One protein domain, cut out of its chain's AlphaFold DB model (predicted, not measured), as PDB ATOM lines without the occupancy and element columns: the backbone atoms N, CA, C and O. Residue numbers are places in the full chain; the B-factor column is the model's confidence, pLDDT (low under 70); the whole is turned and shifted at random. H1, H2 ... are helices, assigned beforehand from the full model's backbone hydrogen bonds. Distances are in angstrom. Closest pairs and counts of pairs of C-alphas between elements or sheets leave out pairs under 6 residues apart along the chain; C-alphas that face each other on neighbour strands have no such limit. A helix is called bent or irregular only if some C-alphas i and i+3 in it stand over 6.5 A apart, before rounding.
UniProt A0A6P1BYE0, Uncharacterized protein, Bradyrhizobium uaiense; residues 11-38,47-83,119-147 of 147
ATOM      1  N   ASP A  11      22.001  13.824  16.351       85.69
ATOM      2  CA  ASP A  11      22.860  12.646  16.320       85.69
ATOM      3  C   ASP A  11      23.125  12.195  17.771       85.69
ATOM      4  O   ASP A  11      23.877  12.850  18.513       85.69
ATOM      5  N   PRO A  12      22.508  11.082  18.214       83.69
ATOM      6  CA  PRO A  12      22.648  10.601  19.579       83.69
ATOM      7  C   PRO A  12      24.064  10.107  19.892       83.69
ATOM      8  O   PRO A  12      24.453  10.146  21.057       83.69
ATOM      9  N   ASP A  13      24.846   9.654  18.913       88.44
ATOM     10  CA  ASP A  13      26.209   9.174  19.152       88.44
ATOM     11  C   ASP A  13      27.193  10.341  19.252       88.44
ATOM     12  O   ASP A  13      28.054  10.354  20.143       88.44
ATOM     13  N   PHE A  14      27.030  11.359  18.402       88.56
ATOM     14  CA  PHE A  14      27.778  12.609  18.515       88.56
ATOM     15  C   PHE A  14      27.495  13.303  19.852       88.56
ATOM     16  O   PHE A  14      28.425  13.566  20.622       88.56
ATOM     17  N   CYS A  15      26.220  13.521  20.190       88.31
ATOM     18  CA  CYS A  15      25.844  14.171  21.445       88.31
ATOM     19  C   CYS A  15      26.324  13.371  22.667       88.31
ATOM     20  O   CYS A  15      26.778  13.962  23.648       88.31
ATOM     21  N   ARG A  16      26.324  12.031  22.603       90.94
ATOM     22  CA  ARG A  16      26.856  11.191  23.687       90.94
ATOM     23  C   ARG A  16      28.345  11.407  23.900       90.94
ATOM     24  O   ARG A  16      28.785  11.484  25.047       90.94
ATOM     25  N   LYS A  17      29.122  11.493  22.816       92.12
ATOM     26  CA  LYS A  17      30.562  11.774  22.896       92.12
ATOM     27  C   LYS A  17      30.801  13.134  23.539       92.12
ATOM     28  O   LYS A  17      31.598  13.217  24.468       92.12
ATOM     29  N   ILE A  18      30.077  14.167  23.106       91.06
ATOM     30  CA  ILE A  18      30.175  15.518  23.679       91.06
ATOM     31  C   ILE A  18      29.815  15.519  25.171       91.06
ATOM     32  O   ILE A  18      30.562  16.066  25.977       91.06
ATOM     33  N   ALA A  19      28.726  14.852  25.561       90.38
ATOM     34  CA  ALA A  19      28.340  14.715  26.965       90.38
ATOM     35  C   ALA A  19      29.400  13.964  27.788       90.38
ATOM     36  O   ALA A  19      29.688  14.348  28.918       90.38
ATOM     37  N   GLY A  20      30.008  12.922  27.211       92.25
ATOM     38  CA  GLY A  20      31.113  12.184  27.821       92.25
ATOM     39  C   GLY A  20      32.339  13.064  28.066       92.25
ATOM     40  O   GLY A  20      32.856  13.085  29.180       92.25
ATOM     41  N   TRP A  21      32.760  13.845  27.065       94.12
ATOM     42  CA  TRP A  21      33.836  14.830  27.222       94.12
ATOM     43  C   TRP A  21      33.505  15.869  28.292       94.12
ATOM     44  O   TRP A  21      34.335  16.135  29.159       94.12
ATOM     45  N   GLY A  22      32.279  16.400  28.279       89.62
ATOM     46  CA  GLY A  22      31.812  17.332  29.301       89.62
ATOM     47  C   GLY A  22      31.883  16.737  30.707       89.62
ATOM     48  O   GLY A  22      32.398  17.375  31.617       89.62
ATOM     49  N   ALA A  23      31.451  15.484  30.885       91.38
ATOM     50  CA  ALA A  23      31.524  14.801  32.174       91.38
ATOM     51  C   ALA A  23      32.969  14.647  32.673       91.38
ATOM     52  O   ALA A  23      33.241  14.918  33.842       91.38
ATOM     53  N   VAL A  24      33.903  14.273  31.791       94.00
ATOM     54  CA  VAL A  24      35.333  14.165  32.130       94.00
ATOM     55  C   VAL A  24      35.907  15.521  32.544       94.00
ATOM     56  O   VAL A  24      36.583  15.608  33.568       94.00
ATOM     57  N   ILE A  25      35.607  16.587  31.795       92.69
ATOM     58  CA  ILE A  25      36.073  17.947  32.103       92.69
ATOM     59  C   ILE A  25      35.511  18.422  33.450       92.69
ATOM     60  O   ILE A  25      36.262  18.913  34.292       92.69
ATOM     61  N   CYS A  26      34.212  18.237  33.694       91.56
ATOM     62  CA  CYS A  26      33.580  18.619  34.957       91.56
ATOM     63  C   CYS A  26      34.150  17.837  36.153       91.56
ATOM     64  O   CYS A  26      34.413  18.429  37.199       91.56
ATOM     65  N   LEU A  27      34.419  16.534  35.993       91.94
ATOM     66  CA  LEU A  27      35.093  15.725  37.017       91.94
ATOM     67  C   LEU A  27      36.517  16.212  37.297       91.94
ATOM     68  O   LEU A  27      36.916  16.269  38.459       91.94
ATOM     69  N   ALA A  28      37.269  16.594  36.261       93.19
ATOM     70  CA  ALA A  28      38.600  17.165  36.429       93.19
ATOM     71  C   ALA A  28      38.543  18.482  37.219       93.19
ATOM     72  O   ALA A  28      39.285  18.646  38.187       93.19
ATOM     73  N   TRP A  29      37.615  19.385  36.875       90.12
ATOM     74  CA  TRP A  29      37.411  20.627  37.624       90.12
ATOM     75  C   TRP A  29      37.015  20.384  39.079       90.12
ATOM     76  O   TRP A  29      37.572  21.016  39.976       90.12
ATOM     77  N   LEU A  30      36.104  19.440  39.326       89.88
ATOM     78  CA  LEU A  30      35.703  19.059  40.678       89.88
ATOM     79  C   LEU A  30      36.886  18.504  41.480       89.88
ATOM     80  O   LEU A  30      37.078  18.893  42.629       89.88
ATOM     81  N   GLY A  31      37.695  17.636  40.868       89.50
ATOM     82  CA  GLY A  31      38.894  17.077  41.485       89.50
ATOM     83  C   GLY A  31      39.889  18.163  41.886       89.50
ATOM     84  O   GLY A  31      40.313  18.202  43.039       89.50
ATOM     85  N   ILE A  32      40.188  19.097  40.976       88.31
ATOM     86  CA  ILE A  32      41.073  20.237  41.260       88.31
ATOM     87  C   ILE A  32      40.505  21.084  42.406       88.31
ATOM     88  O   ILE A  32      41.239  21.417  43.334       88.31
ATOM     89  N   ALA A  33      39.205  21.393  42.385       85.88
ATOM     90  CA  ALA A  33      38.569  22.204  43.423       85.88
ATOM     91  C   ALA A  33      38.643  21.534  44.803       85.88
ATOM     92  O   ALA A  33      38.948  22.200  45.791       85.88
ATOM     93  N   ILE A  34      38.422  20.216  44.874       86.19
ATOM     94  CA  ILE A  34      38.553  19.435  46.112       86.19
ATOM     95  C   ILE A  34      40.009  19.404  46.583       86.19
ATOM     96  O   ILE A  34      40.259  19.598  47.769       86.19
ATOM     97  N   CYS A  35      40.973  19.194  45.680       85.56
ATOM     98  CA  CYS A  35      42.394  19.211  46.025       85.56
ATOM     99  C   CYS A  35      42.816  20.562  46.603       85.56
ATOM    100  O   CYS A  35      43.483  20.589  47.634       85.56
ATOM    101  N   ILE A  36      42.397  21.668  45.980       81.69
ATOM    102  CA  ILE A  36      42.657  23.013  46.499       81.69
ATOM    103  C   ILE A  36      42.042  23.137  47.891       81.69
ATOM    104  O   ILE A  36      42.780  23.397  48.835       81.69
ATOM    105  N   LEU A  37      40.740  22.853  48.032       78.31
ATOM    106  CA  LEU A  37      40.003  22.950  49.297       78.31
ATOM    107  C   LEU A  37      40.589  22.108  50.438       78.31
ATOM    108  O   LEU A  37      40.510  22.512  51.596       78.31
ATOM    109  N   ALA A  38      41.143  20.936  50.126       80.50
ATOM    110  CA  ALA A  38      41.697  20.019  51.116       80.50
ATOM    111  C   ALA A  38      43.149  20.347  51.505       80.50
ATOM    112  O   ALA A  38      43.538  20.101  52.645       80.50
ATOM    113  N   PRO A  47      42.552  35.664  51.286       56.22
ATOM    114  CA  PRO A  47      41.373  35.972  52.113       56.22
ATOM    115  C   PRO A  47      40.022  35.544  51.506       56.22
ATOM    116  O   PRO A  47      38.996  35.611  52.180       56.22
ATOM    117  N   ALA A  48      39.989  35.082  50.253       55.97
ATOM    118  CA  ALA A  48      38.756  34.723  49.546       55.97
ATOM    119  C   ALA A  48      38.107  33.398  49.977       55.97
ATOM    120  O   ALA A  48      37.042  33.039  49.476       55.97
ATOM    121  N   TRP A  49      38.717  32.677  50.920       57.97
ATOM    122  CA  TRP A  49      38.199  31.391  51.390       57.97
ATOM    123  C   TRP A  49      36.933  31.481  52.237       57.97
ATOM    124  O   TRP A  49      36.171  30.519  52.360       57.97
ATOM    125  N   THR A  50      36.675  32.672  52.757       56.06
ATOM    126  CA  THR A  50      35.456  33.045  53.461       56.06
ATOM    127  C   THR A  50      34.937  34.325  52.835       56.06
ATOM    128  O   THR A  50      35.470  35.408  53.080       56.06
ATOM    129  N   ILE A  51      33.896  34.213  52.010       57.75
ATOM    130  CA  ILE A  51      33.220  35.387  51.460       57.75
ATOM    131  C   ILE A  51      32.386  35.985  52.593       57.75
ATOM    132  O   ILE A  51      31.279  35.526  52.886       57.75
ATOM    133  N   PHE A  52      32.947  36.988  53.265       54.19
ATOM    134  CA  PHE A  52      32.218  37.807  54.222       54.19
ATOM    135  C   PHE A  52      31.366  38.803  53.439       54.19
ATOM    136  O   PHE A  52      31.869  39.773  52.871       54.19
ATOM    137  N   ALA A  53      30.057  38.564  53.385       52.47
ATOM    138  CA  ALA A  53      29.143  39.583  52.903       52.47
ATOM    139  C   ALA A  53      29.172  40.756  53.893       52.47
ATOM    140  O   ALA A  53      29.055  40.554  55.099       52.47
ATOM    141  N   LYS A  54      29.277  41.988  53.380       48.12
ATOM    142  CA  LYS A  54      29.371  43.224  54.181       48.12
ATOM    143  C   LYS A  54      28.239  43.372  55.221       48.12
ATOM    144  O   LYS A  54      28.420  44.107  56.178       48.12
ATOM    145  N   ASN A  55      27.126  42.643  55.037       50.22
ATOM    146  CA  ASN A  55      25.958  42.548  55.923       50.22
ATOM    147  C   ASN A  55      25.402  41.099  56.081       50.22
ATOM    148  O   ASN A  55      24.211  40.944  56.342       50.22
ATOM    149  N   GLY A  56      26.184  40.027  55.871       50.69
ATOM    150  CA  GLY A  56      25.637  38.652  55.838       50.69
ATOM    151  C   GLY A  56      26.580  37.541  56.318       50.69
ATOM    152  O   GLY A  56      27.784  37.743  56.444       50.69
ATOM    153  N   GLN A  57      26.011  36.358  56.592       52.91
ATOM    154  CA  GLN A  57      26.744  35.161  57.033       52.91
ATOM    155  C   GLN A  57      27.826  34.750  56.022       52.91
ATOM    156  O   GLN A  57      27.605  34.778  54.811       52.91
ATOM    157  N   ALA A  58      28.990  34.340  56.533       60.03
ATOM    158  CA  ALA A  58      30.085  33.834  55.715       60.03
ATOM    159  C   ALA A  58      29.621  32.608  54.914       60.03
ATOM    160  O   ALA A  58      29.193  31.607  55.491       60.03
ATOM    161  N   THR A  59      29.699  32.680  53.585       63.56
ATOM    162  CA  THR A  59      29.388  31.524  52.732       63.56
ATOM    163  C   THR A  59      30.646  30.680  52.572       63.56
ATOM    164  O   THR A  59      31.681  31.176  52.128       63.56
ATOM    165  N   SER A  60      30.561  29.403  52.954       71.31
ATOM    166  CA  SER A  60      31.669  28.452  52.828       71.31
ATOM    167  C   SER A  60      31.938  28.124  51.357       71.31
ATOM    168  O   SER A  60      31.016  27.749  50.627       71.31
ATOM    169  N   LEU A  61      33.203  28.196  50.926       75.50
ATOM    170  CA  LEU A  61      33.625  27.786  49.578       75.50
ATOM    171  C   LEU A  61      33.224  26.344  49.238       75.50
ATOM    172  O   LEU A  61      32.952  26.048  48.078       75.50
ATOM    173  N   TRP A  62      33.118  25.462  50.236       78.69
ATOM    174  CA  TRP A  62      32.628  24.094  50.047       78.69
ATOM    175  C   TRP A  62      31.205  24.055  49.489       78.69
ATOM    176  O   TRP A  62      30.902  23.235  48.623       78.69
ATOM    177  N   VAL A  63      30.338  24.961  49.947       80.94
ATOM    178  CA  VAL A  63      28.954  25.065  49.464       80.94
ATOM    179  C   VAL A  63      28.937  25.578  48.027       80.94
ATOM    180  O   VAL A  63      28.183  25.066  47.203       80.94
ATOM    181  N   ILE A  64      29.811  26.534  47.698       83.00
ATOM    182  CA  ILE A  64      29.941  27.072  46.338       83.00
ATOM    183  C   ILE A  64      30.442  25.985  45.381       83.00
ATOM    184  O   ILE A  64      29.818  25.751  44.351       83.00
ATOM    185  N   VAL A  65      31.502  25.254  45.732       84.50
ATOM    186  CA  VAL A  65      31.987  24.127  44.917       84.50
ATOM    187  C   VAL A  65      30.922  23.045  44.777       84.50
ATOM    188  O   VAL A  65      30.693  22.553  43.673       84.50
ATOM    189  N   GLY A  66      30.229  22.697  45.862       84.75
ATOM    190  CA  GLY A  66      29.155  21.708  45.832       84.75
ATOM    191  C   GLY A  66      28.024  22.092  44.876       84.75
ATOM    192  O   GLY A  66      27.595  21.264  44.073       84.75
ATOM    193  N   LEU A  67      27.579  23.350  44.912       86.94
ATOM    194  CA  LEU A  67      26.460  23.831  44.102       86.94
ATOM    195  C   LEU A  67      26.842  24.067  42.633       86.94
ATOM    196  O   LEU A  67      26.092  23.688  41.736       86.94
ATOM    197  N   PHE A  68      27.997  24.686  42.382       84.69
ATOM    198  CA  PHE A  68      28.391  25.149  41.047       84.69
ATOM    199  C   PHE A  68      29.237  24.144  40.267       84.69
ATOM    200  O   PHE A  68      29.239  24.186  39.041       84.69
ATOM    201  N   THR A  69      29.926  23.226  40.945       86.69
ATOM    202  CA  THR A  69      30.753  22.200  40.295       86.69
ATOM    203  C   THR A  69      30.218  20.805  40.601       86.69
ATOM    204  O   THR A  69      29.991  20.026  39.680       86.69
ATOM    205  N   GLY A  70      29.946  20.485  41.868       86.50
ATOM    206  CA  GLY A  70      29.506  19.152  42.294       86.50
ATOM    207  C   GLY A  70      28.174  18.727  41.672       86.50
ATOM    208  O   GLY A  70      28.114  17.729  40.956       86.50
ATOM    209  N   PHE A  71      27.115  19.505  41.898       89.94
ATOM    210  CA  PHE A  71      25.777  19.227  41.371       89.94
ATOM    211  C   PHE A  71      25.742  19.090  39.836       89.94
ATOM    212  O   PHE A  71      25.292  18.046  39.356       89.94
ATOM    213  N   PRO A  72      26.247  20.054  39.040       88.50
ATOM    214  CA  PRO A  72      26.247  19.909  37.586       88.50
ATOM    215  C   PRO A  72      27.128  18.751  37.089       88.50
ATOM    216  O   PRO A  72      26.761  18.106  36.106       88.50
ATOM    217  N   THR A  73      28.219  18.409  37.789       88.75
ATOM    218  CA  THR A  73      29.024  17.208  37.485       88.75
ATOM    219  C   THR A  73      28.226  15.921  37.706       88.75
ATOM    220  O   THR A  73      28.225  15.034  36.852       88.75
ATOM    221  N   ILE A  74      27.499  15.816  38.823       92.81
ATOM    222  CA  ILE A  74      26.629  14.662  39.103       92.81
ATOM    223  C   ILE A  74      25.526  14.567  38.046       92.81
ATOM    224  O   ILE A  74      25.257  13.483  37.528       92.81
ATOM    225  N   TRP A  75      24.924  15.701  37.688       91.75
ATOM    226  CA  TRP A  75      23.862  15.775  36.690       91.75
ATOM    227  C   TRP A  75      24.316  15.290  35.308       91.75
ATOM    228  O   TRP A  75      23.676  14.413  34.723       91.75
ATOM    229  N   ILE A  76      25.444  15.796  34.792       90.69
ATOM    230  CA  ILE A  76      25.953  15.369  33.480       90.69
ATOM    231  C   ILE A  76      26.371  13.894  33.492       90.69
ATOM    232  O   ILE A  76      26.066  13.167  32.546       90.69
ATOM    233  N   CYS A  77      26.972  13.412  34.586       91.12
ATOM    234  CA  CYS A  77      27.288  11.992  34.742       91.12
ATOM    235  C   CYS A  77      26.013  11.141  34.705       91.12
ATOM    236  O   CYS A  77      25.963  10.137  33.993       91.12
ATOM    237  N   PHE A  78      24.960  11.556  35.415       92.56
ATOM    238  CA  PHE A  78      23.671  10.867  35.403       92.56
ATOM    239  C   PHE A  78      23.071  10.790  33.993       92.56
ATOM    240  O   PHE A  78      22.634   9.713  33.585       92.56
ATOM    241  N   ILE A  79      23.110  11.885  33.223       89.12
ATOM    242  CA  ILE A  79      22.653  11.905  31.822       89.12
ATOM    243  C   ILE A  79      23.446  10.906  30.973       89.12
ATOM    244  O   ILE A  79      22.846  10.119  30.239       89.12
ATOM    245  N   VAL A  80      24.777  10.888  31.093       90.62
ATOM    246  CA  VAL A  80      25.641   9.960  30.340       90.62
ATOM    247  C   VAL A  80      25.352   8.500  30.714       90.62
ATOM    248  O   VAL A  80      25.262   7.646  29.828       90.62
ATOM    249  N   PHE A  81      25.137   8.198  31.999       91.88
ATOM    250  CA  PHE A  81      24.762   6.852  32.451       91.88
ATOM    251  C   PHE A  81      23.365   6.437  31.973       91.88
ATOM    252  O   PHE A  81      23.155   5.290  31.571       91.88
ATOM    253  N   ARG A  82      22.400   7.361  31.984       92.62
ATOM    254  CA  ARG A  82      21.011   7.132  31.558       92.62
ATOM    255  C   ARG A  82      20.762   7.523  30.100       92.62
ATOM    256  O   ARG A  82      19.609   7.734  29.722       92.62
ATOM    257  N   TRP A  83      21.806   7.524  29.265       89.25
ATOM    258  CA  TRP A  83      21.759   8.041  27.893       89.25
ATOM    259  C   TRP A  83      20.578   7.515  27.075       89.25
ATOM    260  O   TRP A  83      19.826   8.296  26.510       89.25
ATOM    261  N   PRO A 119      18.443  22.874  14.956       81.44
ATOM    262  CA  PRO A 119      19.824  22.403  15.095       81.44
ATOM    263  C   PRO A 119      20.121  21.923  16.525       81.44
ATOM    264  O   PRO A 119      20.856  22.566  17.284       81.44
ATOM    265  N   LEU A 120      19.522  20.797  16.920       82.69
ATOM    266  CA  LEU A 120      19.592  20.294  18.293       82.69
ATOM    267  C   LEU A 120      21.023  19.909  18.696       82.69
ATOM    268  O   LEU A 120      21.423  20.185  19.826       82.69
ATOM    269  N   ASN A 121      21.815  19.366  17.768       86.19
ATOM    270  CA  ASN A 121      23.241  19.084  17.958       86.19
ATOM    271  C   ASN A 121      24.026  20.322  18.420       86.19
ATOM    272  O   ASN A 121      24.719  20.285  19.439       86.19
ATOM    273  N   SER A 122      23.887  21.443  17.708       85.00
ATOM    274  CA  SER A 122      24.585  22.692  18.035       85.00
ATOM    275  C   SER A 122      24.149  23.247  19.387       85.00
ATOM    276  O   SER A 122      24.988  23.646  20.195       85.00
ATOM    277  N   VAL A 123      22.841  23.227  19.668       87.50
ATOM    278  CA  VAL A 123      22.302  23.643  20.971       87.50
ATOM    279  C   VAL A 123      22.870  22.768  22.089       87.50
ATOM    280  O   VAL A 123      23.292  23.290  23.120       87.50
ATOM    281  N   PHE A 124      22.948  21.454  21.877       88.12
ATOM    282  CA  PHE A 124      23.504  20.522  22.851       88.12
ATOM    283  C   PHE A 124      24.974  20.831  23.157       88.12
ATOM    284  O   PHE A 124      25.346  20.943  24.324       88.12
ATOM    285  N   VAL A 125      25.797  21.049  22.126       90.44
ATOM    286  CA  VAL A 125      27.209  21.429  22.293       90.44
ATOM    287  C   VAL A 125      27.344  22.720  23.099       90.44
ATOM    288  O   VAL A 125      28.138  22.766  24.038       90.44
ATOM    289  N   VAL A 126      26.549  23.747  22.783       91.25
ATOM    290  CA  VAL A 126      26.567  25.026  23.513       91.25
ATOM    291  C   VAL A 126      26.184  24.827  24.979       91.25
ATOM    292  O   VAL A 126      26.875  25.337  25.859       91.25
ATOM    293  N   VAL A 127      25.135  24.051  25.263       91.06
ATOM    294  CA  VAL A 127      24.694  23.772  26.638       91.06
ATOM    295  C   VAL A 127      25.781  23.045  27.432       91.06
ATOM    296  O   VAL A 127      26.084  23.454  28.553       91.06
ATOM    297  N   ILE A 128      26.407  22.012  26.860       91.38
ATOM    298  CA  ILE A 128      27.504  21.295  27.527       91.38
ATOM    299  C   ILE A 128      28.718  22.208  27.726       91.38
ATOM    300  O   ILE A 128      29.309  22.206  28.807       91.38
ATOM    301  N   GLY A 129      29.065  23.026  26.731       90.19
ATOM    302  CA  GLY A 129      30.157  23.995  26.829       90.19
ATOM    303  C   GLY A 129      29.936  25.010  27.953       90.19
ATOM    304  O   GLY A 129      30.811  25.193  28.801       90.19
ATOM    305  N   LEU A 130      28.743  25.608  28.020       92.06
ATOM    306  CA  LEU A 130      28.365  26.532  29.093       92.06
ATOM    307  C   LEU A 130      28.371  25.848  30.463       92.06
ATOM    308  O   LEU A 130      28.834  26.446  31.431       92.06
ATOM    309  N   LEU A 131      27.920  24.593  30.550       91.12
ATOM    310  CA  LEU A 131      27.959  23.831  31.797       91.12
ATOM    311  C   LEU A 131      29.399  23.595  32.274       91.12
ATOM    312  O   LEU A 131      29.681  23.753  33.460       91.12
ATOM    313  N   CYS A 132      30.317  23.265  31.360       89.94
ATOM    314  CA  CYS A 132      31.733  23.083  31.685       89.94
ATOM    315  C   CYS A 132      32.370  24.392  32.174       89.94
ATOM    316  O   CYS A 132      33.100  24.388  33.167       89.94
ATOM    317  N   LEU A 133      32.066  25.517  31.515       89.69
ATOM    318  CA  LEU A 133      32.518  26.843  31.948       89.69
ATOM    319  C   LEU A 133      31.961  27.194  33.331       89.69
ATOM    320  O   LEU A 133      32.706  27.639  34.202       89.69
ATOM    321  N   PHE A 134      30.677  26.925  33.562       88.69
ATOM    322  CA  PHE A 134      30.032  27.140  34.854       88.69
ATOM    323  C   PHE A 134      30.671  26.295  35.965       88.69
ATOM    324  O   PHE A 134      30.953  26.821  37.039       88.69
ATOM    325  N   CYS A 135      31.017  25.034  35.683       88.19
ATOM    326  CA  CYS A 135      31.731  24.159  36.621       88.19
ATOM    327  C   CYS A 135      33.125  24.682  36.999       88.19
ATOM    328  O   CYS A 135      33.618  24.355  38.079       88.19
ATOM    329  N   SER A 136      33.749  25.500  36.146       88.50
ATOM    330  CA  SER A 136      35.051  26.117  36.427       88.50
ATOM    331  C   SER A 136      34.962  27.378  37.300       88.50
ATOM    332  O   SER A 136      35.968  27.781  37.878       88.50
ATOM    333  N   MET A 137      33.779  27.993  37.449       86.19
ATOM    334  CA  MET A 137      33.598  29.259  38.184       86.19
ATOM    335  C   MET A 137      34.194  29.247  39.601       86.19
ATOM    336  O   MET A 137      34.915  30.190  39.936       86.19
ATOM    337  N   PRO A 138      33.989  28.204  40.433       83.00
ATOM    338  CA  PRO A 138      34.551  28.193  41.785       83.00
ATOM    339  C   PRO A 138      36.079  28.215  41.817       83.00
ATOM    340  O   PRO A 138      36.656  28.790  42.734       83.00
ATOM    341  N   LEU A 139      36.745  27.654  40.804       83.75
ATOM    342  CA  LEU A 139      38.205  27.683  40.713       83.75
ATOM    343  C   LEU A 139      38.722  29.094  40.458       83.75
ATOM    344  O   LEU A 139      39.673  29.522  41.104       83.75
ATOM    345  N   TRP A 140      38.062  29.846  39.578       83.81
ATOM    346  CA  TRP A 140      38.408  31.248  39.346       83.81
ATOM    347  C   TRP A 140      38.228  32.089  40.610       83.81
ATOM    348  O   TRP A 140      39.085  32.914  40.919       83.81
ATOM    349  N   VAL A 141      37.165  31.833  41.381       79.75
ATOM    350  CA  VAL A 141      36.925  32.496  42.674       79.75
ATOM    351  C   VAL A 141      38.013  32.163  43.700       79.75
ATOM    352  O   VAL A 141      38.377  33.028  44.491       79.75
ATOM    353  N   MET A 142      38.561  30.944  43.684       75.06
ATOM    354  CA  MET A 142      39.670  30.557  44.565       75.06
ATOM    355  C   MET A 142      41.011  31.172  44.152       75.06
ATOM    356  O   MET A 142      41.809  31.502  45.023       75.06
ATOM    357  N   ILE A 143      41.272  31.292  42.846       77.12
ATOM    358  CA  ILE A 143      42.593  31.644  42.304       77.12
ATOM    359  C   ILE A 143      42.782  33.159  42.156       77.12
ATOM    360  O   ILE A 143      43.825  33.674  42.550       77.12
ATOM    361  N   LEU A 144      41.805  33.877  41.590       78.25
ATOM    362  CA  LEU A 144      41.936  35.312  41.284       78.25
ATOM    363  C   LEU A 144      42.339  36.182  42.488       78.25
ATOM    364  O   LEU A 144      43.133  37.091  42.295       78.25
ATOM    365  N   PRO A 145      41.851  35.932  43.715       70.38
ATOM    366  CA  PRO A 145      42.200  36.754  44.875       70.38
ATOM    367  C   PRO A 145      43.574  36.442  45.485       70.38
ATOM    368  O   PRO A 145      43.945  37.076  46.470       70.38
ATOM    369  N   CYS A 146      44.280  35.437  44.961       66.69
ATOM    370  CA  CYS A 146      45.640  35.074  45.364       66.69
ATOM    371  C   CYS A 146      46.714  35.641  44.406       66.69
ATOM    372  O   CYS A 146      47.897  35.368  44.613       66.69
ATOM    373  N   PHE A 147      46.310  36.388  43.369       60.94
ATOM    374  CA  PHE A 147      47.172  37.159  42.463       60.94
ATOM    375  C   PHE A 147      47.101  38.651  42.798       60.94
ATOM    376  O   PHE A 147      48.152  39.318  42.666       60.94
TER     377      PHE A 147
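Overview. This is residues 11 to 38, 47 to 83 and 119 to 147 of the 147 residues of an uncharacterized protein of Bradyrhizobium uaiense (UniProt A0A6P1BYE0). Three helices lie side by side as a small elongated bundle: H1, H2 and the arm H3a run up and down, each against the one before it. Past a bend in H3, the short arm H3b turns away from H1, and residues 47 to 60, with no named element, trail at the end of the bundle where H2 begins. The printed part has 94 residues with three named helices, H1, H2 and H3 along the chain, no named strand, and is all helix in class. It is only just loose, close to compact, with a radius of gyration of the C-alphas of 15.3 A; the C-alphas span 48 by 26 by 25 A.

Arrangement. H1, residues 12 to 38, and H2, residues 61 to 81, touch at a shallow tilt of 26 degrees, opposite ways; their closest C-alphas, those of Cys 26 and Thr 73, are 5.4 A apart. H2 has a kink of 26 degrees near residue 71 and is neither bent nor irregular, but only just: C-alphas 68 and 71 are 6.5 A apart. H3, residues 120 to 146, was assigned as one helix by its hydrogen bonds but is bent: C-alphas 135 and 138 are 7.1 A apart, and its arms H3a, residues 120 to 135, and H3b, residues 138 to 146, stand at a steep tilt of 41 degrees. H3b is itself irregular, with C-alphas 142 and 145 6.7 A apart. H1 and H3a touch at a shallow tilt of 3 degrees, the same way, closest at the C-alphas of Cys 26 and Cys 132, 5.8 A. H2 touches H3a with residues 68 to 73 alone, closest at the C-alphas of Thr 69 and Cys 135, 4.3 A. Every O i to N i+4 pair is within hydrogen-bond range in H1 and H3a, against 15 of 17 in H2 and 3 of 5 in H3b.

Along the chain. H1 begins at C-alpha 12, (22.648, 10.601, 19.579), and is 38.0 A long from first to last C-alpha. H2 is 28.5 A long and begins at C-alpha 61, (33.625, 27.786, 49.578). H3a is 22.3 A long and H3b 13.5 A, ending at C-alpha 146, (45.640, 35.074, 45.364).

Size, cuts and confidence. The C-alphas of Asp 11 and Asn 55, the two farthest apart, are 49.7 A apart. Residues 39 to 46 are not printed, with 16.0 A from C-alpha 38 to C-alpha 47; residues 84 to 118 are not printed either, with 19.3 A from C-alpha 83 to C-alpha 119. Both links between helices run across these cuts. Mean pLDDT of the printed part is 82.2; it is under 70 in residues 47 to 59 and 146 to 147.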